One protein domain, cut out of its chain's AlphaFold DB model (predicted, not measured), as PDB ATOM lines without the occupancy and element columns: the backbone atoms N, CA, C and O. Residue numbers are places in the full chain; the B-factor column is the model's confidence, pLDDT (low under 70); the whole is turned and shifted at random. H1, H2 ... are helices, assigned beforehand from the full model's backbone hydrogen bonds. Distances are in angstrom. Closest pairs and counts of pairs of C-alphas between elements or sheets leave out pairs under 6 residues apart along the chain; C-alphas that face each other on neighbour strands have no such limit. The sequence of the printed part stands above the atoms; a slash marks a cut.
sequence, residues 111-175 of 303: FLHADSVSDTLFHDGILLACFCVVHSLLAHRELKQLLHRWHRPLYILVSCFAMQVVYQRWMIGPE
ATOM      1  N   PHE A 111     -16.974 -43.286 -35.309       62.22
ATOM      2  CA  PHE A 111     -17.415 -41.938 -35.617       62.22
ATOM      3  C   PHE A 111     -17.545 -41.177 -34.306       62.22
ATOM      4  O   PHE A 111     -18.329 -41.543 -33.423       62.22
ATOM      5  N   LEU A 112     -16.696 -40.172 -34.149       71.62
ATOM      6  CA  LEU A 112     -16.748 -39.297 -32.995       71.62
ATOM      7  C   LEU A 112     -17.964 -38.397 -33.193       71.62
ATOM      8  O   LEU A 112     -18.175 -37.860 -34.275       71.62
ATOM      9  N   HIS A 113     -18.813 -38.321 -32.179       75.19
ATOM     10  CA  HIS A 113     -19.943 -37.403 -32.185       75.19
ATOM     11  C   HIS A 113     -19.506 -36.173 -31.404       75.19
ATOM     12  O   HIS A 113     -18.962 -36.313 -30.307       75.19
ATOM     13  N   ALA A 114     -19.692 -35.000 -31.993       75.00
ATOM     14  CA  ALA A 114     -19.411 -33.733 -31.341       75.00
ATOM     15  C   ALA A 114     -20.726 -33.040 -30.984       75.00
ATOM     16  O   ALA A 114     -21.686 -33.077 -31.753       75.00
ATOM     17  N   ASP A 115     -20.745 -32.369 -29.837       77.38
ATOM     18  CA  ASP A 115     -21.924 -31.632 -29.368       77.38
ATOM     19  C   ASP A 115     -22.106 -30.299 -30.121       77.38
ATOM     20  O   ASP A 115     -23.189 -29.716 -30.108       77.38
ATOM     21  N   SER A 116     -21.057 -29.823 -30.806       83.75
ATOM     22  CA  SER A 116     -21.041 -28.557 -31.543       83.75
ATOM     23  C   SER A 116     -20.593 -28.720 -32.999       83.75
ATOM     24  O   SER A 116     -19.626 -29.421 -33.321       83.75
ATOM     25  N   VAL A 117     -21.256 -27.978 -33.892       84.25
ATOM     26  CA  VAL A 117     -20.885 -27.866 -35.311       84.25
ATOM     27  C   VAL A 117     -19.508 -27.208 -35.472       84.25
ATOM     28  O   VAL A 117     -18.734 -27.630 -36.329       84.25
ATOM     29  N   SER A 118     -19.157 -26.225 -34.629       86.38
ATOM     30  CA  SER A 118     -17.843 -25.559 -34.683       86.38
ATOM     31  C   SER A 118     -16.695 -26.542 -34.484       86.38
ATOM     32  O   SER A 118     -15.703 -26.498 -35.209       86.38
ATOM     33  N   ASP A 119     -16.857 -27.447 -33.521       86.50
ATOM     34  CA  ASP A 119     -15.822 -28.394 -33.114       86.50
ATOM     35  C   ASP A 119     -15.639 -29.467 -34.185       86.50
ATOM     36  O   ASP A 119     -14.507 -29.823 -34.519       86.50
ATOM     37  N   THR A 120     -16.753 -29.902 -34.782       87.81
ATOM     38  CA  THR A 120     -16.777 -30.795 -35.947       87.81
ATOM     39  C   THR A 120     -15.982 -30.192 -37.103       87.81
ATOM     40  O   THR A 120     -14.995 -30.770 -37.557       87.81
ATOM     41  N   LEU A 121     -16.348 -28.978 -37.530       88.88
ATOM     42  CA  LEU A 121     -15.719 -28.307 -38.669       88.88
ATOM     43  C   LEU A 121     -14.234 -28.016 -38.436       88.88
ATOM     44  O   LEU A 121     -13.429 -28.148 -39.358       88.88
ATOM     45  N   PHE A 122     -13.857 -27.621 -37.220       91.75
ATOM     46  CA  PHE A 122     -12.464 -27.346 -36.885       91.75
ATOM     47  C   PHE A 122     -11.611 -28.617 -36.935       91.75
ATOM     48  O   PHE A 122     -10.552 -28.632 -37.566       91.75
ATOM     49  N   HIS A 123     -12.079 -29.695 -36.307       91.31
ATOM     50  CA  HIS A 123     -11.360 -30.962 -36.274       91.31
ATOM     51  C   HIS A 123     -11.243 -31.593 -37.663       91.31
ATOM     52  O   HIS A 123     -10.138 -31.936 -38.091       91.31
ATOM     53  N   ASP A 124     -12.355 -31.708 -38.389       90.56
ATOM     54  CA  ASP A 124     -12.361 -32.306 -39.723       90.56
ATOM     55  C   ASP A 124     -11.599 -31.432 -40.723       90.56
ATOM     56  O   ASP A 124     -10.853 -31.945 -41.557       90.56
ATOM     57  N   GLY A 125     -11.679 -30.106 -40.579       91.81
ATOM     58  CA  GLY A 125     -10.874 -29.160 -41.345       91.81
ATOM     59  C   GLY A 125      -9.371 -29.370 -41.146       91.81
ATOM     60  O   GLY A 125      -8.627 -29.422 -42.127       91.81
ATOM     61  N   ILE A 126      -8.908 -29.557 -39.904       93.19
ATOM     62  CA  ILE A 126      -7.499 -29.880 -39.615       93.19
ATOM     63  C   ILE A 126      -7.121 -31.230 -40.218       93.19
ATOM     64  O   ILE A 126      -6.075 -31.351 -40.857       93.19
ATOM     65  N   LEU A 127      -7.966 -32.241 -40.043       91.12
ATOM     66  CA  LEU A 127      -7.729 -33.594 -40.532       91.12
ATOM     67  C   LEU A 127      -7.572 -33.617 -42.063       91.12
ATOM     68  O   LEU A 127      -6.633 -34.221 -42.594       91.12
ATOM     69  N   LEU A 128      -8.434 -32.882 -42.769       91.12
ATOM     70  CA  LEU A 128      -8.360 -32.693 -44.215       91.12
ATOM     71  C   LEU A 128      -7.154 -31.859 -44.638       91.12
ATOM     72  O   LEU A 128      -6.476 -32.225 -45.599       91.12
ATOM     73  N   ALA A 129      -6.837 -30.779 -43.921       90.00
ATOM     74  CA  ALA A 129      -5.649 -29.979 -44.195       90.00
ATOM     75  C   ALA A 129      -4.373 -30.826 -44.067       90.00
ATOM     76  O   ALA A 129      -3.523 -30.799 -44.960       90.00
ATOM     77  N   CYS A 130      -4.265 -31.649 -43.019       90.62
ATOM     78  CA  CYS A 130      -3.169 -32.600 -42.844       90.62
ATOM     79  C   CYS A 130      -3.074 -33.575 -44.023       90.62
ATOM     80  O   CYS A 130      -1.985 -33.767 -44.568       90.62
ATOM     81  N   PHE A 131      -4.199 -34.153 -44.456       89.00
ATOM     82  CA  PHE A 131      -4.234 -35.019 -45.635       89.00
ATOM     83  C   PHE A 131      -3.739 -34.290 -46.894       89.00
ATOM     84  O   PHE A 131      -2.845 -34.793 -47.579       89.00
ATOM     85  N   CYS A 132      -4.257 -33.093 -47.177       88.19
ATOM     86  CA  CYS A 132      -3.864 -32.291 -48.336       88.19
ATOM     87  C   CYS A 132      -2.372 -31.940 -48.318       88.19
ATOM     88  O   CYS A 132      -1.714 -32.040 -49.356       88.19
ATOM     89  N   VAL A 133      -1.822 -31.576 -47.156       88.38
ATOM     90  CA  VAL A 133      -0.393 -31.272 -46.988       88.38
ATOM     91  C   VAL A 133       0.458 -32.509 -47.244       88.38
ATOM     92  O   VAL A 133       1.380 -32.446 -48.055       88.38
ATOM     93  N   VAL A 134       0.135 -33.646 -46.617       88.94
ATOM     94  CA  VAL A 134       0.863 -34.909 -46.827       88.94
ATOM     95  C   VAL A 134       0.808 -35.312 -48.301       88.94
ATOM     96  O   VAL A 134       1.844 -35.571 -48.914       88.94
ATOM     97  N   HIS A 135      -0.378 -35.301 -48.909       84.25
ATOM     98  CA  HIS A 135      -0.565 -35.681 -50.307       84.25
ATOM     99  C   HIS A 135       0.206 -34.758 -51.271       84.25
ATOM    100  O   HIS A 135       0.868 -35.233 -52.197       84.25
ATOM    101  N   SER A 136       0.198 -33.446 -51.011       86.25
ATOM    102  CA  SER A 136       0.918 -32.448 -51.816       86.25
ATOM    103  C   SER A 136       2.435 -32.547 -51.653       86.25
ATOM    104  O   SER A 136       3.169 -32.474 -52.640       86.25
ATOM    105  N   LEU A 137       2.922 -32.768 -50.428       86.56
ATOM    106  CA  LEU A 137       4.347 -32.932 -50.149       86.56
ATOM    107  C   LEU A 137       4.901 -34.170 -50.859       86.56
ATOM    108  O   LEU A 137       5.973 -34.119 -51.463       86.56
ATOM    109  N   LEU A 138       4.139 -35.267 -50.875       81.62
ATOM    110  CA  LEU A 138       4.535 -36.463 -51.612       81.62
ATOM    111  C   LEU A 138       4.495 -36.274 -53.135       81.62
ATOM    112  O   LEU A 138       5.207 -36.975 -53.860       81.62
ATOM    113  N   ALA A 139       3.721 -35.312 -53.640       81.38
ATOM    114  CA  ALA A 139       3.731 -34.921 -55.047       81.38
ATOM    115  C   ALA A 139       4.914 -34.001 -55.420       81.38
ATOM    116  O   ALA A 139       5.141 -33.760 -56.613       81.38
ATOM    117  N   HIS A 140       5.681 -33.508 -54.439       84.88
ATOM    118  CA  HIS A 140       6.779 -32.569 -54.661       84.88
ATOM    119  C   HIS A 140       7.900 -33.167 -55.528       84.88
ATOM    120  O   HIS A 140       8.249 -34.350 -55.434       84.88
ATOM    121  N   ARG A 141       8.487 -32.336 -56.401       79.06
ATOM    122  CA  ARG A 141       9.456 -32.781 -57.422       79.06
ATOM    123  C   ARG A 141      10.731 -33.364 -56.814       79.06
ATOM    124  O   ARG A 141      11.239 -34.353 -57.334       79.06
ATOM    125  N   GLU A 142      11.216 -32.782 -55.725       79.25
ATOM    126  CA  GLU A 142      12.460 -33.201 -55.070       79.25
ATOM    127  C   GLU A 142      12.325 -34.585 -54.433       79.25
ATOM    128  O   GLU A 142      13.134 -35.475 -54.697       79.25
ATOM    129  N   LEU A 143      11.234 -34.822 -53.695       79.31
ATOM    130  CA  LEU A 143      10.964 -36.131 -53.105       79.31
ATOM    131  C   LEU A 143      10.777 -37.199 -54.189       79.31
ATOM    132  O   LEU A 143      11.235 -38.335 -54.049       79.31
ATOM    133  N   LYS A 144      10.162 -36.819 -55.313       78.62
ATOM    134  CA  LYS A 144      10.021 -37.692 -56.479       78.62
ATOM    135  C   LYS A 144      11.363 -38.087 -57.098       78.62
ATOM    136  O   LYS A 144      11.488 -39.217 -57.565       78.62
ATOM    137  N   GLN A 145      12.350 -37.195 -57.114       80.81
ATOM    138  CA  GLN A 145      13.693 -37.504 -57.612       80.81
ATOM    139  C   GLN A 145      14.459 -38.396 -56.629       80.81
ATOM    140  O   GLN A 145      15.011 -39.421 -57.040       80.81
ATOM    141  N   LEU A 146      14.408 -38.071 -55.334       83.00
ATOM    142  CA  LEU A 146      15.060 -38.846 -54.277       83.00
ATOM    143  C   LEU A 146      14.539 -40.291 -54.232       83.00
ATOM    144  O   LEU A 146      15.313 -41.245 -54.201       83.00
ATOM    145  N   LEU A 147      13.217 -40.462 -54.305       81.00
ATOM    146  CA  LEU A 147      12.550 -41.758 -54.199       81.00
ATOM    147  C   LEU A 147      12.162 -42.354 -55.557       81.00
ATOM    148  O   LEU A 147      11.284 -43.207 -55.598       81.00
ATOM    149  N   HIS A 148      12.785 -41.965 -56.673       78.12
ATOM    150  CA  HIS A 148      12.322 -42.292 -58.037       78.12
ATOM    151  C   HIS A 148      11.930 -43.767 -58.292       78.12
ATOM    152  O   HIS A 148      11.026 -44.025 -59.086       78.12
ATOM    153  N   ARG A 149      12.564 -44.741 -57.618       71.19
ATOM    154  CA  ARG A 149      12.234 -46.180 -57.735       71.19
ATOM    155  C   ARG A 149      10.958 -46.586 -56.994       71.19
ATOM    156  O   ARG A 149      10.231 -47.451 -57.475       71.19
ATOM    157  N   TRP A 150      10.700 -45.964 -55.847       73.88
ATOM    158  CA  TRP A 150       9.629 -46.312 -54.906       73.88
ATOM    159  C   TRP A 150       8.562 -45.223 -54.782       73.88
ATOM    160  O   TRP A 150       7.582 -45.405 -54.069       73.88
ATOM    161  N   HIS A 151       8.731 -44.103 -55.486       78.31
ATOM    162  CA  HIS A 151       7.908 -42.911 -55.339       78.31
ATOM    163  C   HIS A 151       6.432 -43.221 -55.553       78.31
ATOM    164  O   HIS A 151       5.638 -42.915 -54.680       78.31
ATOM    165  N   ARG A 152       6.064 -43.892 -56.654       73.69
ATOM    166  CA  ARG A 152       4.660 -44.244 -56.926       73.69
ATOM    167  C   ARG A 152       4.024 -45.149 -55.860       73.69
ATOM    168  O   ARG A 152       2.986 -44.755 -55.338       73.69
ATOM    169  N   PRO A 153       4.584 -46.325 -55.520       74.50
ATOM    170  CA  PRO A 153       3.965 -47.176 -54.507       74.50
ATOM    171  C   PRO A 153       3.935 -46.516 -53.123       74.50
ATOM    172  O   PRO A 153       2.940 -46.652 -52.420       74.50
ATOM    173  N   LEU A 154       4.969 -45.753 -52.750       79.00
ATOM    174  CA  LEU A 154       5.011 -45.043 -51.468       79.00
ATOM    175  C   LEU A 154       4.028 -43.868 -51.428       79.00
ATOM    176  O   LEU A 154       3.332 -43.693 -50.434       79.00
ATOM    177  N   TYR A 155       3.912 -43.116 -52.525       82.25
ATOM    178  CA  TYR A 155       2.899 -42.077 -52.709       82.25
ATOM    179  C   TYR A 155       1.505 -42.628 -52.449       82.25
ATOM    180  O   TYR A 155       0.751 -42.058 -51.666       82.25
ATOM    181  N   ILE A 156       1.179 -43.752 -53.081       80.00
ATOM    182  CA  ILE A 156      -0.137 -44.368 -52.960       80.00
ATOM    183  C   ILE A 156      -0.344 -44.898 -51.549       80.00
ATOM    184  O   ILE A 156      -1.335 -44.539 -50.932       80.00
ATOM    185  N   LEU A 157       0.603 -45.663 -51.001       78.00
ATOM    186  CA  LEU A 157       0.475 -46.234 -49.661       78.00
ATOM    187  C   LEU A 157       0.294 -45.161 -48.582       78.00
ATOM    188  O   LEU A 157      -0.597 -45.280 -47.748       78.00
ATOM    189  N   VAL A 158       1.099 -44.098 -48.613       80.25
ATOM    190  CA  VAL A 158       0.998 -43.005 -47.636       80.25
ATOM    191  C   VAL A 158      -0.296 -42.217 -47.830       80.25
ATOM    192  O   VAL A 158      -0.936 -41.864 -46.847       80.25
ATOM    193  N   SER A 159      -0.726 -41.989 -49.074       83.56
ATOM    194  CA  SER A 159      -2.006 -41.318 -49.350       83.56
ATOM    195  C   SER A 159      -3.196 -42.151 -48.873       83.56
ATOM    196  O   SER A 159      -4.117 -41.614 -48.266       83.56
ATOM    197  N   CYS A 160      -3.159 -43.463 -49.104       80.50
ATOM    198  CA  CYS A 160      -4.139 -44.426 -48.616       80.50
ATOM    199  C   CYS A 160      -4.197 -44.438 -47.089       80.50
ATOM    200  O   CYS A 160      -5.274 -44.350 -46.510       80.50
ATOM    201  N   PHE A 161      -3.038 -44.481 -46.433       79.75
ATOM    202  CA  PHE A 161      -2.945 -44.434 -44.980       79.75
ATOM    203  C   PHE A 161      -3.475 -43.114 -44.410       79.75
ATOM    204  O   PHE A 161      -4.268 -43.123 -43.475       79.75
ATOM    205  N   ALA A 162      -3.099 -41.975 -44.996       83.56
ATOM    206  CA  ALA A 162      -3.600 -40.672 -44.573       83.56
ATOM    207  C   ALA A 162      -5.126 -40.577 -44.741       83.56
ATOM    208  O   ALA A 162      -5.812 -40.128 -43.828       83.56
ATOM    209  N   MET A 163      -5.671 -41.070 -45.857       84.25
ATOM    210  CA  MET A 163      -7.119 -41.139 -46.072       84.25
ATOM    211  C   MET A 163      -7.809 -42.068 -45.064       84.25
ATOM    212  O   MET A 163      -8.878 -41.747 -44.556       84.25
ATOM    213  N   GLN A 164      -7.188 -43.199 -44.723       79.56
ATOM    214  CA  GLN A 164      -7.696 -44.103 -43.694       79.56
ATOM    215  C   GLN A 164      -7.764 -43.414 -42.325       79.56
ATOM    216  O   GLN A 164      -8.737 -43.593 -41.597       79.56
ATOM    217  N   VAL A 165      -6.755 -42.608 -41.981       80.69
ATOM    218  CA  VAL A 165      -6.755 -41.805 -40.751       80.69
ATOM    219  C   VAL A 165      -7.886 -40.779 -40.774       80.69
ATOM    220  O   VAL A 165      -8.589 -40.659 -39.772       80.69
ATOM    221  N   VAL A 166      -8.102 -40.099 -41.909       83.19
ATOM    222  CA  VAL A 166      -9.243 -39.185 -42.092       83.19
ATOM    223  C   VAL A 166     -10.553 -39.918 -41.809       83.19
ATOM    224  O   VAL A 166     -11.333 -39.488 -40.970       83.19
ATOM    225  N   TYR A 167     -10.756 -41.075 -42.440       81.62
ATOM    226  CA  TYR A 167     -11.962 -41.878 -42.262       81.62
ATOM    227  C   TYR A 167     -12.182 -42.318 -40.806       81.62
ATOM    228  O   TYR A 167     -13.285 -42.218 -40.279       81.62
ATOM    229  N   GLN A 168     -11.133 -42.789 -40.132       79.75
ATOM    230  CA  GLN A 168     -11.241 -43.299 -38.762       79.75
ATOM    231  C   GLN A 168     -11.463 -42.212 -37.712       79.75
ATOM    232  O   GLN A 168     -11.968 -42.511 -36.631       79.75
ATOM    233  N   ARG A 169     -11.016 -40.985 -37.988       84.69
ATOM    234  CA  ARG A 169     -11.093 -39.853 -37.059       84.69
ATOM    235  C   ARG A 169     -12.191 -38.860 -37.427       84.69
ATOM    236  O   ARG A 169     -12.319 -37.866 -36.728       84.69
ATOM    237  N   TRP A 170     -12.964 -39.132 -38.473       87.00
ATOM    238  CA  TRP A 170     -14.035 -38.254 -38.923       87.00
ATOM    239  C   TRP A 170     -15.072 -38.016 -37.822       87.00
ATOM    240  O   TRP A 170     -15.558 -38.979 -37.208       87.00
ATOM    241  N   MET A 171     -15.403 -36.747 -37.578       85.06
ATOM    242  CA  MET A 171     -16.459 -36.373 -36.646       85.06
ATOM    243  C   MET A 171     -17.781 -36.182 -37.387       85.06
ATOM    244  O   MET A 171     -17.842 -35.557 -38.437       85.06
ATOM    245  N   ILE A 172     -18.862 -36.741 -36.848       82.56
ATOM    246  CA  ILE A 172     -20.203 -36.527 -37.397       82.56
ATOM    247  C   ILE A 172     -20.854 -35.396 -36.608       82.56
ATOM    248  O   ILE A 172     -20.980 -35.480 -35.383       82.56
ATOM    249  N   GLY A 173     -21.256 -34.343 -37.321       74.88
ATOM    250  CA  GLY A 173     -21.960 -33.210 -36.736       74.88
ATOM    251  C   GLY A 173     -23.439 -33.524 -36.464       74.88
ATOM    252  O   GLY A 173     -24.030 -34.360 -37.149       74.88
ATOM    253  N   PRO A 174     -24.074 -32.834 -35.499       69.69
ATOM    254  CA  PRO A 174     -25.461 -33.096 -35.105       69.69
ATOM    255  C   PRO A 174     -26.514 -32.602 -36.116       69.69
ATOM    256  O   PRO A 174     -27.689 -32.941 -35.984       69.69
ATOM    257  N   GLU A 175     -26.131 -31.797 -37.114       68.25
ATOM    258  CA  GLU A 175     -27.069 -31.053 -37.959       68.25
ATOM    259  C   GLU A 175     -27.026 -31.491 -39.435       68.25
ATOM    260  O   GLU A 175     -25.984 -31.461 -40.099       68.25
TER     261      GLU A 175
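What this domain is: This is residues 111 to 175 of the 303 residues of the protein "Nuclear envelope membrane protein" of Salpingoeca rosetta (strain ATCC 50818 / BSB-021) (UniProt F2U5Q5). Two long helices, H1 and H3, lie side by side and run opposite ways, making a slender rod, with the short helix H2 in the turn that joins them at one end. At the other end, the stretches before H1 and after H3 come together in a short parallel pairing of residues 112 to 113 with residues 171 to 172. The printed part has 65 residues with three named helices, in the order H1, H2, H3, and no named strand; the class is all helix. The whole is loose, with a radius of gyration of the C-alphas of 14.9 A, and spans 46 by 16 by 11 A.

Where its parts are: Begin at Phe 111, whose C-alpha is at (-17.415, -41.938, -35.617), and go on to C-alpha 117 at (-20.885, -27.866, -35.311). There H1 begins; it holds residues 117 to 138 and covers 31.4 A from first to last C-alpha, ending at (4.535, -36.463, -51.612). With 22 residues it is the longest helix. Two residues later you come to H2, residues 141 to 146. Next find C-alpha 151 at (7.908, -42.911, -55.339), where H3 begins; it holds residues 151 to 169 and runs 26.5 A to C-alpha 169 at (-11.093, -39.853, -37.059).

How they stand to each other: Look first at H1 and H3, which touch, with 14 pairs of C-alphas within 8 A. Their closest C-alphas are those of Phe 131 and Ala 162, 5.8 A apart. Their lines stand at a shallow tilt of 8 degrees, and they run opposite ways. H2 is close to H1 but not clearly touching it; the closest C-alphas are those of Leu 138 and Lys 144, 7.4 A apart, at a steep tilt of 58 degrees, the same way. H2 is also close to H3 but not clearly touching it; here the closest C-alphas are those of Lys 144 and His 151, 5.7 A apart, at a steep tilt of 66 degrees, opposite ways. Along the backbones of H1, H2 and H3, every O i to N i+4 pair is within hydrogen-bond range.

The domain as a whole: The C-alphas farthest apart are those of Asp 115 and Arg 149, 46.7 A, while those of the first and last printed residues, Phe 111 and Glu 175, are 14.7 A apart. The printed part has no cut, and the links from H1 to H2 and from H2 to H3 are tight. In the B-factor column, the mean pLDDT of the printed part is 82.1; look for values under 70 at residue 111 and at residues 174 to 175.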